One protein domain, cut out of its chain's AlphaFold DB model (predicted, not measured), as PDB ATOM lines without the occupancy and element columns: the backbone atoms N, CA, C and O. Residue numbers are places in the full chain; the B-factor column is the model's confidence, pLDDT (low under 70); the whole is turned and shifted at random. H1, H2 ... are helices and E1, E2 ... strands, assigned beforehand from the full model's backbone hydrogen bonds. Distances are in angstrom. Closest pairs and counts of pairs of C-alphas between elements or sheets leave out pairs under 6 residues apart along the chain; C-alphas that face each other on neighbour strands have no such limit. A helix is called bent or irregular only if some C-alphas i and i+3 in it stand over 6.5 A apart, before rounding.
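What this domain is: This is residues 18 to 68 and 172 to 288 of the 393 residues of the protein "PIN_8 domain-containing protein" of Actinomadura syzygii (UniProt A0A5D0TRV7). A short parallel sheet of three strands, E1, E2 and E3, forms the core, with H1 and H9 over one face, about perpendicular to each other, while H4, H7 and H8 reach the sheet with part of their lengths. H5 and H6 lie farther out, near the beginning of H7. The printed part has 168 residues, with nine named helices and three named strands in the order H1 E1 H2 H3 H4 H5 H6 H7 E2 H8 E3 H9; the class is mostly helix. The whole is compact, with a radius of gyration of the C-alphas of 16.0 A and spans of 45 by 37 by 34 A.

How they stand to each other: H1, residues 20 to 28, is on the sheet of E1, residues 31 to 34, E2, residues 228 to 231, and E3, residues 267 to 270, at a height over the sheet of 9.6 A, across the strands at 83 degrees to E3 on the local plane. E1 and E2 are parallel at 22 degrees, with N 231 and O 33 2.7 A apart; E2 and E3 are parallel at 19 degrees, with N 230 and O 268 2.8 A apart. H2, residues 36 to 39, only grazes the sheet. H3, residues 41 to 44, touches residues 50 to 54 of H4, residues 47 to 63; the closest C-alphas, of Ala 42 and Arg 50, are 5.2 A apart. H4 only grazes the sheet. H5, residues 177 to 189, is near H6, residues 204 to 207. H7, residues 209 to 224, only grazes the sheet and touches H8, residues 253 to 263, at a steep tilt of 40 degrees, closest at C-alphas 222 and 263, 4.8 A. H8 only grazes the sheet; E2, H8 and E3 form a strand-helix-strand unit, two parallel neighbour strands with a helix between, its crossover right-handed. H9, residues 272 to 283, is on the same face as H1, at a height over the sheet of 10.9 A, and touches H1 at C-alphas 24 and 282, 5.8 A. Every O i to N i+4 pair is within hydrogen-bond range in H1, H5, H7, H8 and H9, and 10 of 13 in H4; H2, H3 and H6 are too short for one.

Where its parts are: H1 begins at C-alpha 20, (166.367, 175.689, 248.790). H4 is 24.7 A long and irregular, with C-alphas 59 and 62 9.1 A apart. H5 is 18.3 A and H7 22.6 A long. H9 ends at C-alpha 283, (166.224, 163.791, 253.892).

The domain as a whole: Residues 69 to 171 are not printed; C-alphas 68 and 172 are 5.8 A apart. The links H5 to H6 and E2 to H8 are long. Residues 198 to 201 and 243 to 248 have pLDDT under 70.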
ATOM      1  N   PRO A  18     167.181 182.211 252.847       87.19
ATOM      2  CA  PRO A  18     167.909 181.054 252.352       87.19
ATOM      3  C   PRO A  18     167.261 180.487 251.087       87.19
ATOM      4  O   PRO A  18     166.039 180.388 250.972       87.19
ATOM      5  N   THR A  19     168.093 180.088 250.134       90.38
ATOM      6  CA  THR A  19     167.676 179.297 248.972       90.38
ATOM      7  C   THR A  19     167.351 177.859 249.383       90.38
ATOM      8  O   THR A  19     167.777 177.394 250.438       90.38
ATOM      9  N   SER A  20     166.644 177.111 248.529       89.06
ATOM     10  CA  SER A  20     166.367 175.689 248.790       89.06
ATOM     11  C   SER A  20     167.647 174.858 248.977       89.06
ATOM     12  O   SER A  20     167.673 173.983 249.837       89.06
ATOM     13  N   GLU A  21     168.734 175.174 248.260       90.69
ATOM     14  CA  GLU A  21     170.019 174.483 248.446       90.69
ATOM     15  C   GLU A  21     170.647 174.807 249.811       90.69
ATOM     16  O   GLU A  21     171.161 173.917 250.480       90.69
ATOM     17  N   GLN A  22     170.539 176.055 250.283       91.88
ATOM     18  CA  GLN A  22     171.000 176.422 251.628       91.88
ATOM     19  C   GLN A  22     170.163 175.742 252.720       91.88
ATOM     20  O   GLN A  22     170.731 175.231 253.680       91.88
ATOM     21  N   LEU A  23     168.834 175.676 252.563       93.00
ATOM     22  CA  LEU A  23     167.942 174.950 253.483       93.00
ATOM     23  C   LEU A  23     168.275 173.456 253.545       93.00
ATOM     24  O   LEU A  23     168.307 172.864 254.625       93.00
ATOM     25  N   LYS A  24     168.595 172.856 252.401       94.50
ATOM     26  CA  LYS A  24     169.120 171.494 252.341       94.50
ATOM     27  C   LYS A  24     170.468 171.374 253.052       94.50
ATOM     28  O   LYS A  24     170.648 170.415 253.798       94.50
ATOM     29  N   GLY A  25     171.391 172.320 252.871       95.31
ATOM     30  CA  GLY A  25     172.695 172.339 253.549       95.31
ATOM     31  C   GLY A  25     172.566 172.404 255.074       95.31
ATOM     32  O   GLY A  25     173.184 171.612 255.781       95.31
ATOM     33  N   PHE A  26     171.671 173.253 255.584       95.75
ATOM     34  CA  PHE A  26     171.330 173.317 257.009       95.75
ATOM     35  C   PHE A  26     170.908 171.963 257.581       95.75
ATOM     36  O   PHE A  26     171.345 171.592 258.667       95.75
ATOM     37  N   LEU A  27     170.085 171.214 256.843       94.56
ATOM     38  CA  LEU A  27     169.686 169.881 257.267       94.56
ATOM     39  C   LEU A  27     170.817 168.878 257.103       94.56
ATOM     40  O   LEU A  27     171.082 168.154 258.046       94.56
ATOM     41  N   THR A  28     171.448 168.790 255.932       94.44
ATOM     42  CA  THR A  28     172.358 167.695 255.534       94.44
ATOM     43  C   THR A  28     173.771 167.799 256.101       94.44
ATOM     44  O   THR A  28     174.367 166.767 256.400       94.44
ATOM     45  N   GLU A  29     174.270 169.013 256.308       94.44
ATOM     46  CA  GLU A  29     175.645 169.300 256.741       94.44
ATOM     47  C   GLU A  29     175.689 170.082 258.064       94.44
ATOM     48  O   GLU A  29     176.708 170.088 258.755       94.44
ATOM     49  N   GLY A  30     174.585 170.744 258.421       95.81
ATOM     50  CA  GLY A  30     174.487 171.592 259.600       95.81
ATOM     51  C   GLY A  30     174.237 170.851 260.913       95.81
ATOM     52  O   GLY A  30     173.874 169.676 260.961       95.81
ATOM     53  N   MET A  31     174.411 171.592 262.002       98.00
ATOM     54  CA  MET A  31     173.910 171.256 263.324       98.00
ATOM     55  C   MET A  31     172.443 171.687 263.425       98.00
ATOM     56  O   MET A  31     172.116 172.863 263.255       98.00
ATOM     57  N   VAL A  32     171.565 170.736 263.732       98.38
ATOM     58  CA  VAL A  32     170.143 170.986 263.964       98.38
ATOM     59  C   VAL A  32     169.906 171.034 265.464       98.38
ATOM     60  O   VAL A  32     170.046 170.029 266.168       98.38
ATOM     61  N   VAL A  33     169.574 172.226 265.939       98.38
ATOM     62  CA  VAL A  33     169.440 172.547 267.354       98.38
ATOM     63  C   VAL A  33     167.970 172.665 267.704       98.38
ATOM     64  O   VAL A  33     167.274 173.449 267.075       98.38
ATOM     65  N   PHE A  34     167.491 171.925 268.701       97.81
ATOM     66  CA  PHE A  34     166.097 172.025 269.143       97.81
ATOM     67  C   PHE A  34     165.958 172.868 270.404       97.81
ATOM     68  O   PHE A  34     166.764 172.759 271.329       97.81
ATOM     69  N   ASP A  35     164.897 173.665 270.434       95.56
ATOM     70  CA  ASP A  35     164.383 174.336 271.620       95.56
ATOM     71  C   ASP A  35     163.461 173.406 272.434       95.56
ATOM     72  O   ASP A  35     162.862 172.461 271.910       95.56
ATOM     73  N   THR A  36     163.290 173.701 273.720       93.56
ATOM     74  CA  THR A  36     162.419 172.973 274.645       93.56
ATOM     75  C   THR A  36     160.977 172.930 274.132       93.56
ATOM     76  O   THR A  36     160.323 171.886 274.190       93.56
ATOM     77  N   ASN A  37     160.466 174.051 273.608       89.94
ATOM     78  CA  ASN A  37     159.081 174.147 273.134       89.94
ATOM     79  C   ASN A  37     158.795 173.232 271.928       89.94
ATOM     80  O   ASN A  37     157.693 172.694 271.836       89.94
ATOM     81  N   ALA A  38     159.788 173.011 271.069       94.19
ATOM     82  CA  ALA A  38     159.706 172.154 269.899       94.19
ATOM     83  C   ALA A  38     159.796 170.679 270.306       94.19
ATOM     84  O   ALA A  38     159.068 169.843 269.778       94.19
ATOM     85  N   LEU A  39     160.624 170.350 271.305       96.12
ATOM     86  CA  LEU A  39     160.695 168.989 271.847       96.12
ATOM     87  C   LEU A  39     159.386 168.550 272.520       96.12
ATOM     88  O   LEU A  39     159.068 167.359 272.509       96.12
ATOM     89  N   PHE A  40     158.605 169.478 273.084       94.81
ATOM     90  CA  PHE A  40     157.300 169.145 273.664       94.81
ATOM     91  C   PHE A  40     156.257 168.698 272.641       94.81
ATOM     92  O   PHE A  40     155.288 168.042 273.034       94.81
ATOM     93  N   ASP A  41     156.464 168.955 271.349       94.25
ATOM     94  CA  ASP A  41     155.569 168.442 270.312       94.25
ATOM     95  C   ASP A  41     155.594 166.907 270.252       94.25
ATOM     96  O   ASP A  41     154.576 166.301 269.928       94.25
ATOM     97  N   ALA A  42     156.663 166.254 270.730       94.19
ATOM     98  CA  ALA A  42     156.675 164.803 270.923       94.19
ATOM     99  C   ALA A  42     155.547 164.308 271.850       94.19
ATOM    100  O   ALA A  42     155.039 163.208 271.660       94.19
ATOM    101  N   TYR A  43     155.110 165.112 272.827       92.06
ATOM    102  CA  TYR A  43     153.973 164.770 273.693       92.06
ATOM    103  C   TYR A  43     152.633 165.176 273.077       92.06
ATOM    104  O   TYR A  43     151.633 164.496 273.293       92.06
ATOM    105  N   ARG A  44     152.605 166.284 272.329       91.56
ATOM    106  CA  ARG A  44     151.369 166.912 271.836       91.56
ATOM    107  C   ARG A  44     150.847 166.308 270.537       91.56
ATOM    108  O   ARG A  44     149.640 166.350 270.312       91.56
ATOM    109  N   LEU A  45     151.731 165.765 269.705       91.31
ATOM    110  CA  LEU A  45     151.355 165.031 268.500       91.31
ATOM    111  C   LEU A  45     150.644 163.720 268.863       91.31
ATOM    112  O   LEU A  45     150.918 163.103 269.904       91.31
ATOM    113  N   ASN A  46     149.742 163.286 267.978       90.06
ATOM    114  CA  ASN A  46     149.106 161.975 268.083       90.06
ATOM    115  C   ASN A  46     150.149 160.840 267.927       90.06
ATOM    116  O   ASN A  46     151.294 161.107 267.549       90.06
ATOM    117  N   PRO A  47     149.806 159.572 268.228       90.88
ATOM    118  CA  PRO A  47     150.781 158.477 268.196       90.88
ATOM    119  C   PRO A  47     151.538 158.344 266.866       90.88
ATOM    120  O   PRO A  47     152.755 158.160 266.874       90.88
ATOM    121  N   THR A  48     150.849 158.509 265.731       92.94
ATOM    122  CA  THR A  48     151.462 158.480 264.394       92.94
ATOM    123  C   THR A  48     152.443 159.636 264.208       92.94
ATOM    124  O   THR A  48     153.613 159.410 263.902       92.94
ATOM    125  N   GLY A  49     152.002 160.871 264.463       94.25
ATOM    126  CA  GLY A  49     152.836 162.056 264.289       94.25
ATOM    127  C   GLY A  49     154.025 162.097 265.238       94.25
ATOM    128  O   GLY A  49     155.111 162.524 264.853       94.25
ATOM    129  N   ARG A  50     153.869 161.568 266.454       94.81
ATOM    130  CA  ARG A  50     154.972 161.372 267.398       94.81
ATOM    131  C   ARG A  50     156.021 160.419 266.841       94.81
ATOM    132  O   ARG A  50     157.203 160.752 266.877       94.81
ATOM    133  N   ALA A  51     155.608 159.258 266.335       95.19
ATOM    134  CA  ALA A  51     156.532 158.282 265.767       95.19
ATOM    135  C   ALA A  51     157.293 158.866 264.565       95.19
ATOM    136  O   ALA A  51     158.511 158.718 264.477       95.19
ATOM    137  N   GLU A  52     156.605 159.597 263.685       97.25
ATOM    138  CA  GLU A  52     157.218 160.277 262.536       97.25
ATOM    139  C   GLU A  52     158.176 161.404 262.962       97.25
ATOM    140  O   GLU A  52     159.276 161.531 262.415       97.25
ATOM    141  N   PHE A  53     157.807 162.197 263.972       97.50
ATOM    142  CA  PHE A  53     158.665 163.239 264.540       97.50
ATOM    143  C   PHE A  53     159.943 162.644 265.144       97.50
ATOM    144  O   PHE A  53     161.045 163.052 264.774       97.50
ATOM    145  N   LEU A  54     159.818 161.633 266.011       96.75
ATOM    146  CA  LEU A  54     160.959 160.957 266.634       96.75
ATOM    147  C   LEU A  54     161.841 160.262 265.591       96.75
ATOM    148  O   LEU A  54     163.063 160.396 265.643       96.75
ATOM    149  N   HIS A  55     161.248 159.603 264.592       97.06
ATOM    150  CA  HIS A  55     161.985 159.035 263.462       97.06
ATOM    151  C   HIS A  55     162.778 160.109 262.703       97.06
ATOM    152  O   HIS A  55     163.948 159.910 262.381       97.06
ATOM    153  N   THR A  56     162.190 161.287 262.484       97.50
ATOM    154  CA  THR A  56     162.895 162.406 261.846       97.50
ATOM    155  C   THR A  56     164.115 162.841 262.665       97.50
ATOM    156  O   THR A  56     165.177 163.094 262.091       97.50
ATOM    157  N   LEU A  57     164.017 162.860 264.000       97.19
ATOM    158  CA  LEU A  57     165.161 163.126 264.881       97.19
ATOM    159  C   LEU A  57     166.236 162.032 264.797       97.19
ATOM    160  O   LEU A  57     167.424 162.356 264.804       97.19
ATOM    161  N   VAL A  58     165.852 160.753 264.666       96.44
ATOM    162  CA  VAL A  58     166.803 159.645 264.431       96.44
ATOM    163  C   VAL A  58     167.633 159.914 263.176       96.44
ATOM    164  O   VAL A  58     168.858 159.780 263.211       96.44
ATOM    165  N   LEU A  59     166.983 160.319 262.078       96.62
ATOM    166  CA  LEU A  59     167.644 160.547 260.789       96.62
ATOM    167  C   LEU A  59     168.705 161.647 260.845       96.62
ATOM    168  O   LEU A  59     169.666 161.607 260.074       96.62
ATOM    169  N   LEU A  60     168.574 162.619 261.752       96.31
ATOM    170  CA  LEU A  60     169.581 163.663 261.940       96.31
ATOM    171  C   LEU A  60     170.925 163.093 262.420       96.31
ATOM    172  O   LEU A  60     171.974 163.608 262.025       96.31
ATOM    173  N   GLY A  61     170.922 162.007 263.197       94.62
ATOM    174  CA  GLY A  61     172.146 161.405 263.725       94.62
ATOM    175  C   GLY A  61     172.963 162.413 264.538       94.62
ATOM    176  O   GLY A  61     172.427 163.096 265.407       94.62
ATOM    177  N   ASP A  62     174.255 162.546 264.241       94.69
ATOM    178  CA  ASP A  62     175.178 163.434 264.973       94.69
ATOM    179  C   ASP A  62     174.923 164.935 264.751       94.69
ATOM    180  O   ASP A  62     175.459 165.783 265.474       94.69
ATOM    181  N   ARG A  63     174.077 165.270 263.767       97.06
ATOM    182  CA  ARG A  63     173.631 166.642 263.502       97.06
ATOM    183  C   ARG A  63     172.642 167.135 264.550       97.06
ATOM    184  O   ARG A  63     172.594 168.336 264.787       97.06
ATOM    185  N   LEU A  64     171.877 166.236 265.175       98.06
ATOM    186  CA  LEU A  64     170.987 166.592 266.276       98.06
ATOM    187  C   LEU A  64     171.822 167.034 267.477       98.06
ATOM    188  O   LEU A  64     172.742 166.332 267.902       98.06
ATOM    189  N   TRP A  65     171.480 168.181 268.044       98.50
ATOM    190  CA  TRP A  65     172.082 168.659 269.279       98.50
ATOM    191  C   TRP A  65     171.093 169.515 270.064       98.50
ATOM    192  O   TRP A  65     170.219 170.148 269.477       98.50
ATOM    193  N   ILE A  66     171.229 169.550 271.387       98.44
ATOM    194  CA  ILE A  66     170.482 170.489 272.226       98.44
ATOM    195  C   ILE A  66     171.394 171.170 273.257       98.44
ATOM    196  O   ILE A  66     172.304 170.532 273.802       98.44
ATOM    197  N   PRO A  67     171.138 172.448 273.580       98.25
ATOM    198  CA  PRO A  67     171.772 173.135 274.696       98.25
ATOM    199  C   PRO A  67     171.493 172.424 276.027       98.25
ATOM    200  O   PRO A  67     170.424 171.840 276.225       98.25
ATOM    201  N   HIS A  68     172.418 172.523 276.985       97.56
ATOM    202  CA  HIS A  68     172.192 172.018 278.344       97.56
ATOM    203  C   HIS A  68     170.946 172.650 278.975       97.56
ATOM    204  O   HIS A  68     170.197 171.975 279.682       97.56
ATOM    205  N   PRO A 172     177.531 171.004 277.219       96.25
ATOM    206  CA  PRO A 172     177.886 171.215 278.616       96.25
ATOM    207  C   PRO A 172     177.134 172.426 279.208       96.25
ATOM    208  O   PRO A 172     176.699 173.312 278.467       96.25
ATOM    209  N   PRO A 173     176.983 172.503 280.543       95.75
ATOM    210  CA  PRO A 173     176.555 173.737 281.193       95.75
ATOM    211  C   PRO A 173     177.624 174.828 281.028       95.75
ATOM    212  O   PRO A 173     178.810 174.528 280.878       95.75
ATOM    213  N   LEU A 174     177.214 176.096 281.111       93.62
ATOM    214  CA  LEU A 174     178.159 177.212 281.061       93.62
ATOM    215  C   LEU A 174     178.991 177.257 282.356       93.62
ATOM    216  O   LEU A 174     178.428 177.114 283.446       93.62
ATOM    217  N   PRO A 175     180.316 177.470 282.269       89.94
ATOM    218  CA  PRO A 175     181.198 177.409 283.434       89.94
ATOM    219  C   PRO A 175     181.074 178.630 284.357       89.94
ATOM    220  O   PRO A 175     181.319 178.515 285.555       89.94
ATOM    221  N   ASP A 176     180.713 179.795 283.813       90.62
ATOM    222  CA  ASP A 176     180.689 181.074 284.529       90.62
ATOM    223  C   ASP A 176     179.329 181.763 284.375       90.62
ATOM    224  O   ASP A 176     179.128 182.645 283.540       90.62
ATOM    225  N   MET A 177     178.375 181.345 285.205       92.75
ATOM    226  CA  MET A 177     177.029 181.924 285.211       92.75
ATOM    227  C   MET A 177     177.003 183.382 285.684       92.75
ATOM    228  O   MET A 177     176.042 184.087 285.394       92.75
ATOM    229  N   GLN A 178     178.028 183.857 286.402       91.88
ATOM    230  CA  GLN A 178     178.062 185.244 286.865       91.88
ATOM    231  C   GLN A 178     178.236 186.203 285.689       91.88
ATOM    232  O   GLN A 178     177.452 187.140 285.547       91.88
ATOM    233  N   LYS A 179     179.189 185.917 284.794       92.62
ATOM    234  CA  LYS A 179     179.358 186.700 283.561       92.62
ATOM    235  C   LYS A 179     178.117 186.672 282.678       92.62
ATOM    236  O   LYS A 179     177.732 187.697 282.129       92.62
ATOM    237  N   VAL A 180     177.472 185.510 282.574       93.75
ATOM    238  CA  VAL A 180     176.245 185.355 281.780       93.75
ATOM    239  C   VAL A 180     175.128 186.251 282.318       93.75
ATOM    240  O   VAL A 180     174.437 186.884 281.529       93.75
ATOM    241  N   ARG A 181     174.972 186.362 283.645       92.62
ATOM    242  CA  ARG A 181     173.987 187.265 284.265       92.62
ATOM    243  C   ARG A 181     174.278 188.735 283.994       92.62
ATOM    244  O   ARG A 181     173.356 189.489 283.698       92.62
ATOM    245  N   GLU A 182     175.538 189.141 284.119       92.50
ATOM    246  CA  GLU A 182     175.958 190.527 283.884       92.50
ATOM    247  C   GLU A 182     175.696 190.941 282.431       92.50
ATOM    248  O   GLU A 182     175.102 191.993 282.181       92.50
ATOM    249  N   GLU A 183     176.046 190.074 281.480       93.75
ATOM    250  CA  GLU A 183     175.799 190.310 280.058       93.75
ATOM    251  C   GLU A 183     174.301 190.255 279.719       93.75
ATOM    252  O   GLU A 183     173.804 191.111 278.990       93.75
ATOM    253  N   ALA A 184     173.539 189.322 280.303       92.38
ATOM    254  CA  ALA A 184     172.088 189.271 280.126       92.38
ATOM    255  C   ALA A 184     171.421 190.574 280.585       92.38
ATOM    256  O   ALA A 184     170.611 191.142 279.857       92.38
ATOM    257  N   ALA A 185     171.800 191.093 281.758       89.50
ATOM    258  CA  ALA A 185     171.277 192.356 282.271       89.50
ATOM    259  C   ALA A 185     171.582 193.526 281.320       89.50
ATOM    260  O   ALA A 185     170.689 194.318 281.008       89.50
ATOM    261  N   TYR A 186     172.815 193.597 280.804       91.81
ATOM    262  CA  TYR A 186     173.221 194.599 279.816       91.81
ATOM    263  C   TYR A 186     172.397 194.515 278.520       91.81
ATOM    264  O   TYR A 186     171.929 195.546 278.014       91.81
ATOM    265  N   ARG A 187     172.200 193.298 277.995       92.94
ATOM    266  CA  ARG A 187     171.428 193.036 276.772       92.94
ATOM    267  C   ARG A 187     169.954 193.361 276.961       92.94
ATOM    268  O   ARG A 187     169.367 194.002 276.092       92.94
ATOM    269  N   PHE A 188     169.369 193.003 278.101       89.31
ATOM    270  CA  PHE A 188     167.960 193.260 278.398       89.31
ATOM    271  C   PHE A 188     167.671 194.756 278.530       89.31
ATOM    272  O   PHE A 188     166.722 195.240 277.913       89.31
ATOM    273  N   GLU A 189     168.533 195.511 279.222       86.75
ATOM    274  CA  GLU A 189     168.439 196.979 279.309       86.75
ATOM    275  C   GLU A 189     168.425 197.633 277.913       86.75
ATOM    276  O   GLU A 189     167.718 198.613 277.675       86.75
ATOM    277  N   ARG A 190     169.177 197.066 276.963       88.19
ATOM    278  CA  ARG A 190     169.322 197.586 275.592       88.19
ATOM    279  C   ARG A 190     168.412 196.919 274.565       88.19
ATOM    280  O   ARG A 190     168.504 197.258 273.387       88.19
ATOM    281  N   ARG A 191     167.527 196.010 274.989       87.56
ATOM    282  CA  ARG A 191     166.670 195.196 274.107       87.56
ATOM    283  C   ARG A 191     167.469 194.476 273.000       87.56
ATOM    284  O   ARG A 191     167.031 194.400 271.851       87.56
ATOM    285  N   ILE A 192     168.655 193.970 273.342       89.75
ATOM    286  CA  ILE A 192     169.494 193.147 272.461       89.75
ATOM    287  C   ILE A 192     168.991 191.695 272.548       89.75
ATOM    288  O   ILE A 192     168.901 191.163 273.656       89.75
ATOM    289  N   PRO A 193     168.641 191.048 271.423       92.19
ATOM    290  CA  PRO A 193     168.082 189.696 271.411       92.19
ATOM    291  C   PRO A 193     169.144 188.621 271.708       92.19
ATOM    292  O   PRO A 193     170.330 188.899 271.538       92.19
ATOM    293  N   PRO A 194     168.754 187.389 272.079       91.50
ATOM    294  CA  PRO A 194     167.417 186.983 272.511       91.50
ATOM    295  C   PRO A 194     167.228 187.141 274.036       91.50
ATOM    296  O   PRO A 194     168.191 187.336 274.779       91.50
ATOM    297  N   GLY A 195     165.985 187.049 274.509       84.94
ATOM    298  CA  GLY A 195     165.610 186.935 275.924       84.94
ATOM    299  C   GLY A 195     165.098 188.219 276.579       84.94
ATOM    300  O   GLY A 195     164.446 188.155 277.621       84.94
ATOM    301  N   TYR A 196     165.306 189.397 275.976       82.06
ATOM    302  CA  TYR A 196     164.813 190.652 276.568       82.06
ATOM    303  C   TYR A 196     163.280 190.705 276.636       82.06
ATOM    304  O   TYR A 196     162.726 191.442 277.452       82.06
ATOM    305  N   ALA A 197     162.589 189.938 275.786       76.81
ATOM    306  CA  ALA A 197     161.137 189.836 275.801       76.81
ATOM    307  C   ALA A 197     160.610 189.123 277.063       76.81
ATOM    308  O   ALA A 197     159.483 189.387 277.484       76.81
ATOM    309  N   ASP A 198     161.412 188.263 277.691       67.44
ATOM    310  CA  ASP A 198     161.027 187.464 278.859       67.44
ATOM    311  C   ASP A 198     161.446 188.077 280.200       67.44
ATOM    312  O   ASP A 198     161.124 187.531 281.256       67.44
ATOM    313  N   ALA A 199     162.145 189.213 280.175       67.12
ATOM    314  CA  ALA A 199     162.702 189.841 281.369       67.12
ATOM    315  C   ALA A 199     161.632 190.396 282.332       67.12
ATOM    316  O   ALA A 199     161.881 190.540 283.530       67.12
ATOM    317  N   ALA A 200     160.436 190.717 281.833       61.00
ATOM    318  CA  ALA A 200     159.361 191.277 282.641       61.00
ATOM    319  C   ALA A 200     158.543 190.171 283.334       61.00
ATOM    320  O   ALA A 200     157.916 189.345 282.682       61.00
ATOM    321  N   GLY A 201     158.502 190.190 284.670       59.56
ATOM    322  CA  GLY A 201     157.569 189.372 285.461       59.56
ATOM    323  C   GLY A 201     158.028 187.947 285.792       59.56
ATOM    324  O   GLY A 201     157.282 187.225 286.452       59.56
ATOM    325  N   LYS A 202     159.242 187.550 285.395       71.00
ATOM    326  CA  LYS A 202     159.853 186.262 285.766       71.00
ATOM    327  C   LYS A 202     160.895 186.419 286.871       71.00
ATOM    328  O   LYS A 202     161.416 187.511 287.099       71.00
ATOM    329  N   ASP A 203     161.197 185.313 287.550       76.06
ATOM    330  CA  ASP A 203     162.374 185.231 288.416       76.06
ATOM    331  C   ASP A 203     163.639 185.551 287.592       76.06
ATOM    332  O   ASP A 203     163.725 185.109 286.441       76.06
ATOM    333  N   PRO A 204     164.616 186.308 288.129       74.88
ATOM    334  CA  PRO A 204     165.839 186.654 287.405       74.88
ATOM    335  C   PRO A 204     166.571 185.461 286.772       74.88
ATOM    336  O   PRO A 204     167.139 185.612 285.692       74.88
ATOM    337  N   GLU A 205     166.547 184.276 287.391       76.00
ATOM    338  CA  GLU A 205     167.190 183.077 286.832       76.00
ATOM    339  C   GLU A 205     166.385 182.444 285.686       76.00
ATOM    340  O   GLU A 205     166.961 181.826 284.788       76.00
ATOM    341  N   ASP A 206     165.061 182.602 285.689       76.19
ATOM    342  CA  ASP A 206     164.198 182.134 284.602       76.19
ATOM    343  C   ASP A 206     164.178 183.120 283.428       76.19
ATOM    344  O   ASP A 206     164.051 182.708 282.276       76.19
ATOM    345  N   ALA A 207     164.362 184.414 283.704       82.50
ATOM    346  CA  ALA A 207     164.430 185.473 282.699       82.50
ATOM    347  C   ALA A 207     165.635 185.333 281.753       82.50
ATOM    348  O   ALA A 207     165.554 185.726 280.594       82.50
ATOM    349  N   ILE A 208     166.751 184.763 282.222       89.31
ATOM    350  CA  ILE A 208     167.973 184.605 281.415       89.31
ATOM    351  C   ILE A 208     168.011 183.311 280.590       89.31
ATOM    352  O   ILE A 208     168.998 183.078 279.894       89.31
ATOM    353  N   GLY A 209     166.978 182.462 280.660       90.38
ATOM    354  CA  GLY A 209     166.958 181.139 280.020       90.38
ATOM    355  C   GLY A 209     167.284 181.176 278.523       90.38
ATOM    356  O   GLY A 209     168.205 180.485 278.082       90.38
ATOM    357  N   ASP A 210     166.606 182.048 277.777       91.75
ATOM    358  CA  ASP A 210     166.812 182.251 276.336       91.75
ATOM    359  C   ASP A 210     168.245 182.688 276.013       91.75
ATOM    360  O   ASP A 210     168.859 182.199 275.064       91.75
ATOM    361  N   TYR A 211     168.815 183.571 276.836       94.50
ATOM    362  CA  TYR A 211     170.188 184.023 276.642       94.50
ATOM    363  C   TYR A 211     171.206 182.918 276.965       94.50
ATOM    364  O   TYR A 211     172.167 182.728 276.225       94.50
ATOM    365  N   VAL A 212     170.980 182.122 278.015       95.94
ATOM    366  CA  VAL A 212     171.828 180.960 278.340       95.94
ATOM    367  C   VAL A 212     171.814 179.941 277.197       95.94
ATOM    368  O   VAL A 212     172.871 179.434 276.816       95.94
ATOM    369  N   LEU A 213     170.633 179.655 276.640       96.25
ATOM    370  CA  LEU A 213     170.464 178.802 275.461       96.25
ATOM    371  C   LEU A 213     171.293 179.345 274.291       96.25
ATOM    372  O   LEU A 213     172.069 178.602 273.684       96.25
ATOM    373  N   TRP A 214     171.167 180.644 274.017       96.94
ATOM    374  CA  TRP A 214     171.868 181.318 272.932       96.94
ATOM    375  C   TRP A 214     173.392 181.237 273.058       96.94
ATOM    376  O   TRP A 214     174.067 180.856 272.104       96.94
ATOM    377  N   VAL A 215     173.944 181.498 274.246       97.00
ATOM    378  CA  VAL A 215     175.393 181.391 274.489       97.00
ATOM    379  C   VAL A 215     175.886 179.961 274.252       97.00
ATOM    380  O   VAL A 215     176.901 179.764 273.586       97.00
ATOM    381  N   GLN A 216     175.150 178.951 274.722       97.81
ATOM    382  CA  GLN A 216     175.501 177.543 274.491       97.81
ATOM    383  C   GLN A 216     175.481 177.183 273.001       97.81
ATOM    384  O   GLN A 216     176.361 176.460 272.530       97.81
ATOM    385  N   LEU A 217     174.502 177.694 272.250       97.94
ATOM    386  CA  LEU A 217     174.427 177.530 270.797       97.94
ATOM    387  C   LEU A 217     175.645 178.160 270.109       97.94
ATOM    388  O   LEU A 217     176.255 177.516 269.253       97.94
ATOM    389  N   LEU A 218     176.029 179.384 270.487       97.31
ATOM    390  CA  LEU A 218     177.191 180.073 269.921       97.31
ATOM    391  C   LEU A 218     178.493 179.305 270.188       97.31
ATOM    392  O   LEU A 218     179.244 179.039 269.248       97.31
ATOM    393  N   GLU A 219     178.742 178.892 271.435       97.00
ATOM    394  CA  GLU A 219     179.939 178.122 271.804       97.00
ATOM    395  C   GLU A 219     180.041 176.810 271.012       97.00
ATOM    396  O   GLU A 219     181.102 176.469 270.475       97.00
ATOM    397  N   GLU A 220     178.926 176.092 270.877       97.44
ATOM    398  CA  GLU A 220     178.883 174.841 270.128       97.44
ATOM    399  C   GLU A 220     179.079 175.065 268.621       97.44
ATOM    400  O   GLU A 220     179.763 174.283 267.955       97.44
ATOM    401  N   THR A 221     178.545 176.161 268.082       97.00
ATOM    402  CA  THR A 221     178.717 176.524 266.668       97.00
ATOM    403  C   THR A 221     180.174 176.847 266.357       97.00
ATOM    404  O   THR A 221     180.708 176.364 265.359       97.00
ATOM    405  N   VAL A 222     180.861 177.580 267.240       96.81
ATOM    406  CA  VAL A 222     182.307 177.840 267.132       96.81
ATOM    407  C   VAL A 222     183.101 176.533 267.178       96.81
ATOM    408  O   VAL A 222     184.048 176.348 266.408       96.81
ATOM    409  N   ARG A 223     182.707 175.602 268.056       96.50
ATOM    410  CA  ARG A 223     183.368 174.300 268.209       96.50
ATOM    411  C   ARG A 223     183.203 173.414 266.973       96.50
ATOM    412  O   ARG A 223     184.178 172.795 266.544       96.50
ATOM    413  N   ARG A 224     181.987 173.323 266.424       95.12
ATOM    414  CA  ARG A 224     181.662 172.445 265.284       95.12
ATOM    415  C   ARG A 224     181.983 173.060 263.928       95.12
ATOM    416  O   ARG A 224     182.258 172.308 262.999       95.12
ATOM    417  N   LYS A 225     181.954 174.392 263.819       95.12
ATOM    418  CA  LYS A 225     182.089 175.146 262.561       95.12
ATOM    419  C   LYS A 225     181.123 174.645 261.484       95.12
ATOM    420  O   LYS A 225     181.530 174.374 260.359       95.12
ATOM    421  N   ALA A 226     179.859 174.483 261.864       93.81
ATOM    422  CA  ALA A 226     178.806 173.976 260.996       93.81
ATOM    423  C   ALA A 226     177.653 174.989 260.878       93.81
ATOM    424  O   ALA A 226     177.397 175.707 261.850       93.81
ATOM    425  N   PRO A 227     176.927 175.014 259.741       96.56
ATOM    426  CA  PRO A 227     175.650 175.712 259.612       96.56
ATOM    427  C   PRO A 227     174.700 175.361 260.754       96.56
ATOM    428  O   PRO A 227     174.674 174.212 261.188       96.56
ATOM    429  N   VAL A 228     173.885 176.309 261.209       97.81
ATOM    430  CA  VAL A 228     172.958 176.075 262.324       97.81
ATOM    431  C   VAL A 228     171.515 176.218 261.875       97.81
ATOM    432  O   VAL A 228     171.111 177.284 261.411       97.81
ATOM    433  N   LEU A 229     170.733 175.159 262.070       97.75
ATOM    434  CA  LEU A 229     169.279 175.197 261.967       97.75
ATOM    435  C   LEU A 229     168.673 175.107 263.364       97.75
ATOM    436  O   LEU A 229     168.689 174.039 263.972       97.75
ATOM    437  N   PHE A 230     168.132 176.209 263.866       97.81
ATOM    438  CA  PHE A 230     167.447 176.236 265.151       97.81
ATOM    439  C   PHE A 230     165.952 175.945 264.976       97.81
ATOM    440  O   PHE A 230     165.236 176.678 264.296       97.81
ATOM    441  N   VAL A 231     165.473 174.853 265.562       96.81
ATOM    442  CA  VAL A 231     164.073 174.437 265.517       96.81
ATOM    443  C   VAL A 231     163.382 174.906 266.789       96.81
ATOM    444  O   VAL A 231     163.614 174.363 267.870       96.81
ATOM    445  N   THR A 232     162.524 175.911 266.650       93.12
ATOM    446  CA  THR A 232     161.762 176.495 267.753       93.12
ATOM    447  C   THR A 232     160.368 176.892 267.283       93.12
ATOM    448  O   THR A 232     160.191 177.418 266.184       93.12
ATOM    449  N   ASN A 233     159.371 176.660 268.131       87.88
ATOM    450  CA  ASN A 233     158.026 177.204 267.951       87.88
ATOM    451  C   ASN A 233     157.904 178.626 268.544       87.88
ATOM    452  O   ASN A 233     156.794 179.132 268.713       87.88
ATOM    453  N   GLU A 234     159.032 179.267 268.878       79.81
ATOM    454  CA  GLU A 234     159.093 180.641 269.365       79.81
ATOM    455  C   GLU A 234     158.724 181.642 268.262       79.81
ATOM    456  O   GLU A 234     159.101 181.519 267.094       79.81
ATOM    457  N   LYS A 235     157.941 182.647 268.650       75.88
ATOM    458  CA  LYS A 235     157.374 183.677 267.772       75.88
ATOM    459  C   LYS A 235     157.539 185.088 268.325       75.88
ATOM    460  O   LYS A 235     157.047 186.035 267.701       75.88
ATOM    461  N   LYS A 236     158.192 185.241 269.481       80.81
ATOM    462  CA  LYS A 236     158.539 186.544 270.041       80.81
ATOM    463  C   LYS A 236     159.433 187.321 269.085       80.81
ATOM    464  O   LYS A 236     160.274 186.778 268.363       80.81
ATOM    465  N   ASP A 237     159.244 188.632 269.109       81.00
ATOM    466  CA  ASP A 237     159.899 189.541 268.176       81.00
ATOM    467  C   ASP A 237     161.418 189.641 268.410       81.00
ATOM    468  O   ASP A 237     162.126 190.171 267.558       81.00
ATOM    469  N   ASP A 238     161.942 189.147 269.538       83.50
ATOM    470  CA  ASP A 238     163.377 189.037 269.824       83.50
ATOM    471  C   ASP A 238     164.045 187.812 269.191       83.50
ATOM    472  O   ASP A 238     165.263 187.801 269.052       83.50
ATOM    473  N   TRP A 239     163.271 186.847 268.701       88.56
ATOM    474  CA  TRP A 239     163.784 185.718 267.926       88.56
ATOM    475  C   TRP A 239     163.521 185.869 266.430       88.56
ATOM    476  O   TRP A 239     164.394 185.583 265.603       88.56
ATOM    477  N   VAL A 240     162.327 186.344 266.064       87.19
ATOM    478  CA  VAL A 240     161.840 186.264 264.684       87.19
ATOM    479  C   VAL A 240     161.397 187.598 264.091       87.19
ATOM    480  O   VAL A 240     160.872 188.476 264.770       87.19
ATOM    481  N   VAL A 241     161.530 187.717 262.769       83.38
ATOM    482  CA  VAL A 241     160.908 188.771 261.963       83.38
ATOM    483  C   VAL A 241     159.681 188.197 261.260       83.38
ATOM    484  O   VAL A 241     159.797 187.421 260.301       83.38
ATOM    485  N   LYS A 242     158.497 188.616 261.717       71.94
ATOM    486  CA  LYS A 242     157.210 188.280 261.090       71.94
ATOM    487  C   LYS A 242     157.168 188.807 259.655       71.94
ATOM    488  O   LYS A 242     157.496 189.965 259.398       71.94
ATOM    489  N   GLN A 243     156.759 187.953 258.725       69.19
ATOM    490  CA  GLN A 243     156.614 188.313 257.317       69.19
ATOM    491  C   GLN A 243     155.177 188.789 257.045       69.19
ATOM    492  O   GLN A 243     154.221 188.237 257.586       69.19
ATOM    493  N   GLN A 244     155.014 189.826 256.219       53.81
ATOM    494  CA  GLN A 244     153.707 190.443 255.928       53.81
ATOM    495  C   GLN A 244     152.789 189.570 255.047       53.81
ATOM    496  O   GLN A 244     151.590 189.819 254.967       53.81
ATOM    497  N   ASP A 245     153.346 188.557 254.385       54.66
ATOM    498  CA  ASP A 245     152.697 187.685 253.399       54.66
ATOM    499  C   ASP A 245     152.278 186.316 253.969       54.66
ATOM    500  O   ASP A 245     151.838 185.446 253.220       54.66
ATOM    501  N   GLY A 246     152.421 186.101 255.281       54.12
ATOM    502  CA  GLY A 246     152.186 184.796 255.903       54.12
ATOM    503  C   GLY A 246     153.264 183.752 255.587       54.12
ATOM    504  O   GLY A 246     153.083 182.580 255.917       54.12
ATOM    505  N   ALA A 247     154.383 184.147 254.965       61.28
ATOM    506  CA  ALA A 247     155.537 183.271 254.800       61.28
ATOM    507  C   ALA A 247     156.184 182.933 256.153       61.28
ATOM    508  O   ALA A 247     156.041 183.671 257.132       61.28
ATOM    509  N   SER A 248     156.934 181.826 256.186       65.69
ATOM    510  CA  SER A 248     157.682 181.402 257.370       65.69
ATOM    511  C   SER A 248     158.544 182.539 257.918       65.69
ATOM    512  O   SER A 248     159.227 183.243 257.168       65.69
ATOM    513  N   SER A 249     158.497 182.705 259.239       77.56
ATOM    514  CA  SER A 249     159.299 183.681 259.962       77.56
ATOM    515  C   SER A 249     160.785 183.542 259.636       77.56
ATOM    516  O   SER A 249     161.303 182.434 259.509       77.56
ATOM    517  N   LEU A 250     161.477 184.675 259.523       86.88
ATOM    518  CA  LEU A 250     162.934 184.707 259.381       86.88
ATOM    519  C   LEU A 250     163.582 184.960 260.741       86.88
ATOM    520  O   LEU A 250     162.959 185.615 261.581       86.88
ATOM    521  N   PRO A 251     164.825 184.501 260.965       91.56
ATOM    522  CA  PRO A 251     165.570 184.915 262.143       91.56
ATOM    523  C   PRO A 251     165.742 186.434 262.169       91.56
ATOM    524  O   PRO A 251     165.885 187.075 261.122       91.56
ATOM    525  N   ARG A 252     165.768 187.004 263.376       91.75
ATOM    526  CA  ARG A 252     166.277 188.362 263.601       91.75
ATOM    527  C   ARG A 252     167.675 188.490 262.973       91.75
ATOM    528  O   ARG A 252     168.540 187.665 263.279       91.75
ATOM    529  N   PRO A 253     167.915 189.488 262.100       92.12
ATOM    530  CA  PRO A 253     169.219 189.695 261.482       92.12
ATOM    531  C   PRO A 253     170.362 189.784 262.494       92.12
ATOM    532  O   PRO A 253     171.448 189.302 262.202       92.12
ATOM    533  N   GLU A 254     170.116 190.337 263.685       94.19
ATOM    534  CA  GLU A 254     171.106 190.446 264.761       94.19
ATOM    535  C   GLU A 254     171.574 189.076 265.267       94.19
ATOM    536  O   GLU A 254     172.764 188.889 265.493       94.19
ATOM    537  N   LEU A 255     170.667 188.097 265.373       95.75
ATOM    538  CA  LEU A 255     171.009 186.731 265.785       95.75
ATOM    539  C   LEU A 255     171.873 186.040 264.729       95.75
ATOM    540  O   LEU A 255     172.892 185.425 265.034       95.75
ATOM    541  N   ALA A 256     171.477 186.157 263.461       95.25
ATOM    542  CA  ALA A 256     172.227 185.567 262.361       95.25
ATOM    543  C   ALA A 256     173.589 186.256 262.146       95.25
ATOM    544  O   ALA A 256     174.565 185.578 261.824       95.25
ATOM    545  N   ALA A 257     173.668 187.573 262.360       95.12
ATOM    546  CA  ALA A 257     174.918 188.323 262.353       95.12
ATOM    547  C   ALA A 257     175.843 187.885 263.496       95.12
ATOM    548  O   ALA A 257     177.010 187.622 263.242       95.12
ATOM    549  N   GLU A 258     175.334 187.711 264.719       96.44
ATOM    550  CA  GLU A 258     176.146 187.278 265.865       96.44
ATOM    551  C   GLU A 258     176.731 185.870 265.649       96.44
ATOM    552  O   GLU A 258     177.921 185.650 265.873       96.44
ATOM    553  N   VAL A 259     175.958 184.923 265.102       96.75
ATOM    554  CA  VAL A 259     176.506 183.605 264.716       96.75
ATOM    555  C   VAL A 259     177.595 183.746 263.647       96.75
ATOM    556  O   VAL A 259     178.636 183.084 263.723       96.75
ATOM    557  N   TRP A 260     177.385 184.619 262.659       94.69
ATOM    558  CA  TRP A 260     178.369 184.871 261.611       94.69
ATOM    559  C   TRP A 260     179.655 185.501 262.161       94.69
ATOM    560  O   TRP A 260     180.747 185.053 261.823       94.69
ATOM    561  N   GLU A 261     179.551 186.494 263.041       93.69
ATOM    562  CA  GLU A 261     180.690 187.171 263.671       93.69
ATOM    563  C   GLU A 261     181.504 186.224 264.561       93.69
ATOM    564  O   GLU A 261     182.734 186.285 264.566       93.69
ATOM    565  N   HIS A 262     180.836 185.311 265.269       93.94
ATOM    566  CA  HIS A 262     181.495 184.366 266.169       93.94
ATOM    567  C   HIS A 262     182.095 183.152 265.445       93.94
ATOM    568  O   HIS A 262     183.169 182.681 265.830       93.94
ATOM    569  N   ALA A 263     181.420 182.618 264.422       93.94
ATOM    570  CA  ALA A 263     181.762 181.318 263.840       93.94
ATOM    571  C   ALA A 263     181.947 181.311 262.313       93.94
ATOM    572  O   ALA A 263     182.384 180.292 261.769       93.94
ATOM    573  N   LEU A 264     181.632 182.408 261.614       93.38
ATOM    574  CA  LEU A 264     181.552 182.478 260.146       93.38
ATOM    575  C   LEU A 264     180.669 181.363 259.566       93.38
ATOM    576  O   LEU A 264     180.997 180.756 258.546       93.38
ATOM    577  N   GLN A 265     179.572 181.050 260.261       94.81
ATOM    578  CA  GLN A 265     178.604 180.033 259.860       94.81
ATOM    579  C   GLN A 265     177.237 180.664 259.602       94.81
ATOM    580  O   GLN A 265     176.861 181.617 260.288       94.81
ATOM    581  N   PRO A 266     176.469 180.145 258.631       94.94
ATOM    582  CA  PRO A 266     175.107 180.598 258.421       94.94
ATOM    583  C   PRO A 266     174.199 180.091 259.552       94.94
ATOM    584  O   PRO A 266     174.378 178.987 260.071       94.94
ATOM    585  N   PHE A 267     173.192 180.893 259.893       95.75
ATOM    586  CA  PHE A 267     172.174 180.584 260.893       95.75
ATOM    587  C   PHE A 267     170.785 180.742 260.285       95.75
ATOM    588  O   PHE A 267     170.501 181.722 259.589       95.75
ATOM    589  N   HIS A 268     169.908 179.791 260.571       95.50
ATOM    590  CA  HIS A 268     168.494 179.902 260.266       95.50
ATOM    591  C   HIS A 268     167.660 179.300 261.389       95.50
ATOM    592  O   HIS A 268     168.139 178.450 262.138       95.50
ATOM    593  N   LEU A 269     166.404 179.723 261.481       94.00
ATOM    594  CA  LEU A 269     165.439 179.129 262.391       94.00
ATOM    595  C   LEU A 269     164.175 178.728 261.651       94.00
ATOM    596  O   LEU A 269     163.813 179.343 260.649       94.00
ATOM    597  N   VAL A 270     163.517 177.691 262.153       93.31
ATOM    598  CA  VAL A 270     162.262 177.160 261.621       93.31
ATOM    599  C   VAL A 270     161.395 176.643 262.767       93.31
ATOM    600  O   VAL A 270     161.914 176.206 263.789       93.31
ATOM    601  N   ASN A 271     160.076 176.637 262.588       92.31
ATOM    602  CA  ASN A 271     159.176 175.910 263.487       92.31
ATOM    603  C   ASN A 271     159.123 174.415 263.150       92.31
ATOM    604  O   ASN A 271     159.615 173.988 262.099       92.31
ATOM    605  N   VAL A 272     158.499 173.614 264.018       94.62
ATOM    606  CA  VAL A 272     158.421 172.151 263.844       94.62
ATOM    607  C   VAL A 272     157.752 171.772 262.520       94.62
ATOM    608  O   VAL A 272     158.265 170.918 261.799       94.62
ATOM    609  N   ARG A 273     156.674 172.465 262.125       93.62
ATOM    610  CA  ARG A 273     156.016 172.268 260.819       93.62
ATOM    611  C   ARG A 273     156.996 172.423 259.650       93.62
ATOM    612  O   ARG A 273     157.063 171.569 258.761       93.62
ATOM    613  N   SER A 274     157.740 173.527 259.632       92.88
ATOM    614  CA  SER A 274     158.696 173.832 258.564       92.88
ATOM    615  C   SER A 274     159.862 172.845 258.587       92.88
ATOM    616  O   SER A 274     160.258 172.355 257.533       92.88
ATOM    617  N   PHE A 275     160.357 172.482 259.774       96.31
ATOM    618  CA  PHE A 275     161.370 171.443 259.939       96.31
ATOM    619  C   PHE A 275     160.922 170.106 259.335       96.31
ATOM    620  O   PHE A 275     161.648 169.550 258.516       96.31
ATOM    621  N   LEU A 276     159.721 169.622 259.665       96.50
ATOM    622  CA  LEU A 276     159.185 168.364 259.134       96.50
ATOM    623  C   LEU A 276     159.001 168.412 257.612       96.50
ATOM    624  O   LEU A 276     159.371 167.470 256.914       96.50
ATOM    625  N   THR A 277     158.515 169.536 257.078       95.00
ATOM    626  CA  THR A 277     158.377 169.749 255.626       95.00
ATOM    627  C   THR A 277     159.734 169.690 254.918       95.00
ATOM    628  O   THR A 277     159.898 168.998 253.906       95.00
ATOM    629  N   LEU A 278     160.734 170.390 255.460       94.81
ATOM    630  CA  LEU A 278     162.095 170.388 254.925       94.81
ATOM    631  C   LEU A 278     162.737 169.006 255.056       94.81
ATOM    632  O   LEU A 278     163.402 168.553 254.126       94.81
ATOM    633  N   ALA A 279     162.507 168.308 256.167       95.56
ATOM    634  CA  ALA A 279     163.024 166.969 256.381       95.56
ATOM    635  C   ALA A 279     162.431 165.966 255.379       95.56
ATOM    636  O   ALA A 279     163.158 165.153 254.803       95.56
ATOM    637  N   ASN A 280     161.133 166.069 255.088       94.31
ATOM    638  CA  ASN A 280     160.491 165.247 254.066       94.31
ATOM    639  C   ASN A 280     161.069 165.529 252.671       94.31
ATOM    640  O   ASN A 280     161.346 164.608 251.909       94.31
ATOM    641  N   THR A 281     161.334 166.803 252.375       94.00
ATOM    642  CA  THR A 281     161.864 167.247 251.077       94.00
ATOM    643  C   THR A 281     163.329 166.853 250.865       94.00
ATOM    644  O   THR A 281     163.715 166.467 249.763       94.00
ATOM    645  N   HIS A 282     164.170 166.978 251.893       94.31
ATOM    646  CA  HIS A 282     165.628 166.941 251.734       94.31
ATOM    647  C   HIS A 282     166.309 165.706 252.326       94.31
ATOM    648  O   HIS A 282     167.413 165.376 251.894       94.31
ATOM    649  N   ILE A 283     165.681 165.018 253.284       92.75
ATOM    650  CA  ILE A 283     166.224 163.791 253.892       92.75
ATOM    651  C   ILE A 283     165.234 162.616 253.854       92.75
ATOM    652  O   ILE A 283     165.484 161.601 254.496       92.75
ATOM    653  N   ASN A 284     164.148 162.737 253.075       92.44
ATOM    654  CA  ASN A 284     163.130 161.702 252.861       92.44
ATOM    655  C   ASN A 284     162.613 161.093 254.176       92.44
ATOM    656  O   ASN A 284     162.602 159.875 254.356       92.44
ATOM    657  N   ALA A 285     162.230 161.963 255.115       93.50
ATOM    658  CA  ALA A 285     161.843 161.563 256.464       93.50
ATOM    659  C   ALA A 285     160.579 160.685 256.536       93.50
ATOM    660  O   ALA A 285     160.376 160.010 257.546       93.50
ATOM    661  N   GLY A 286     159.764 160.661 255.474       92.94
ATOM    662  CA  GLY A 286     158.550 159.848 255.403       92.94
ATOM    663  C   GLY A 286     157.431 160.380 256.295       92.94
ATOM    664  O   GLY A 286     156.649 159.595 256.817       92.94
ATOM    665  N   VAL A 287     157.385 161.698 256.496       95.31
ATOM    666  CA  VAL A 287     156.380 162.360 257.338       95.31
ATOM    667  C   VAL A 287     155.095 162.532 256.533       95.31
ATOM    668  O   VAL A 287     155.135 162.986 255.384       95.31
ATOM    669  N   SER A 288     153.962 162.172 257.125       96.06
ATOM    670  CA  SER A 288     152.647 162.313 256.503       96.06
ATOM    671  C   SER A 288     152.173 163.771 256.479       96.06
ATOM    672  O   SER A 288     152.587 164.604 257.290       96.06
TER     673      SER A 288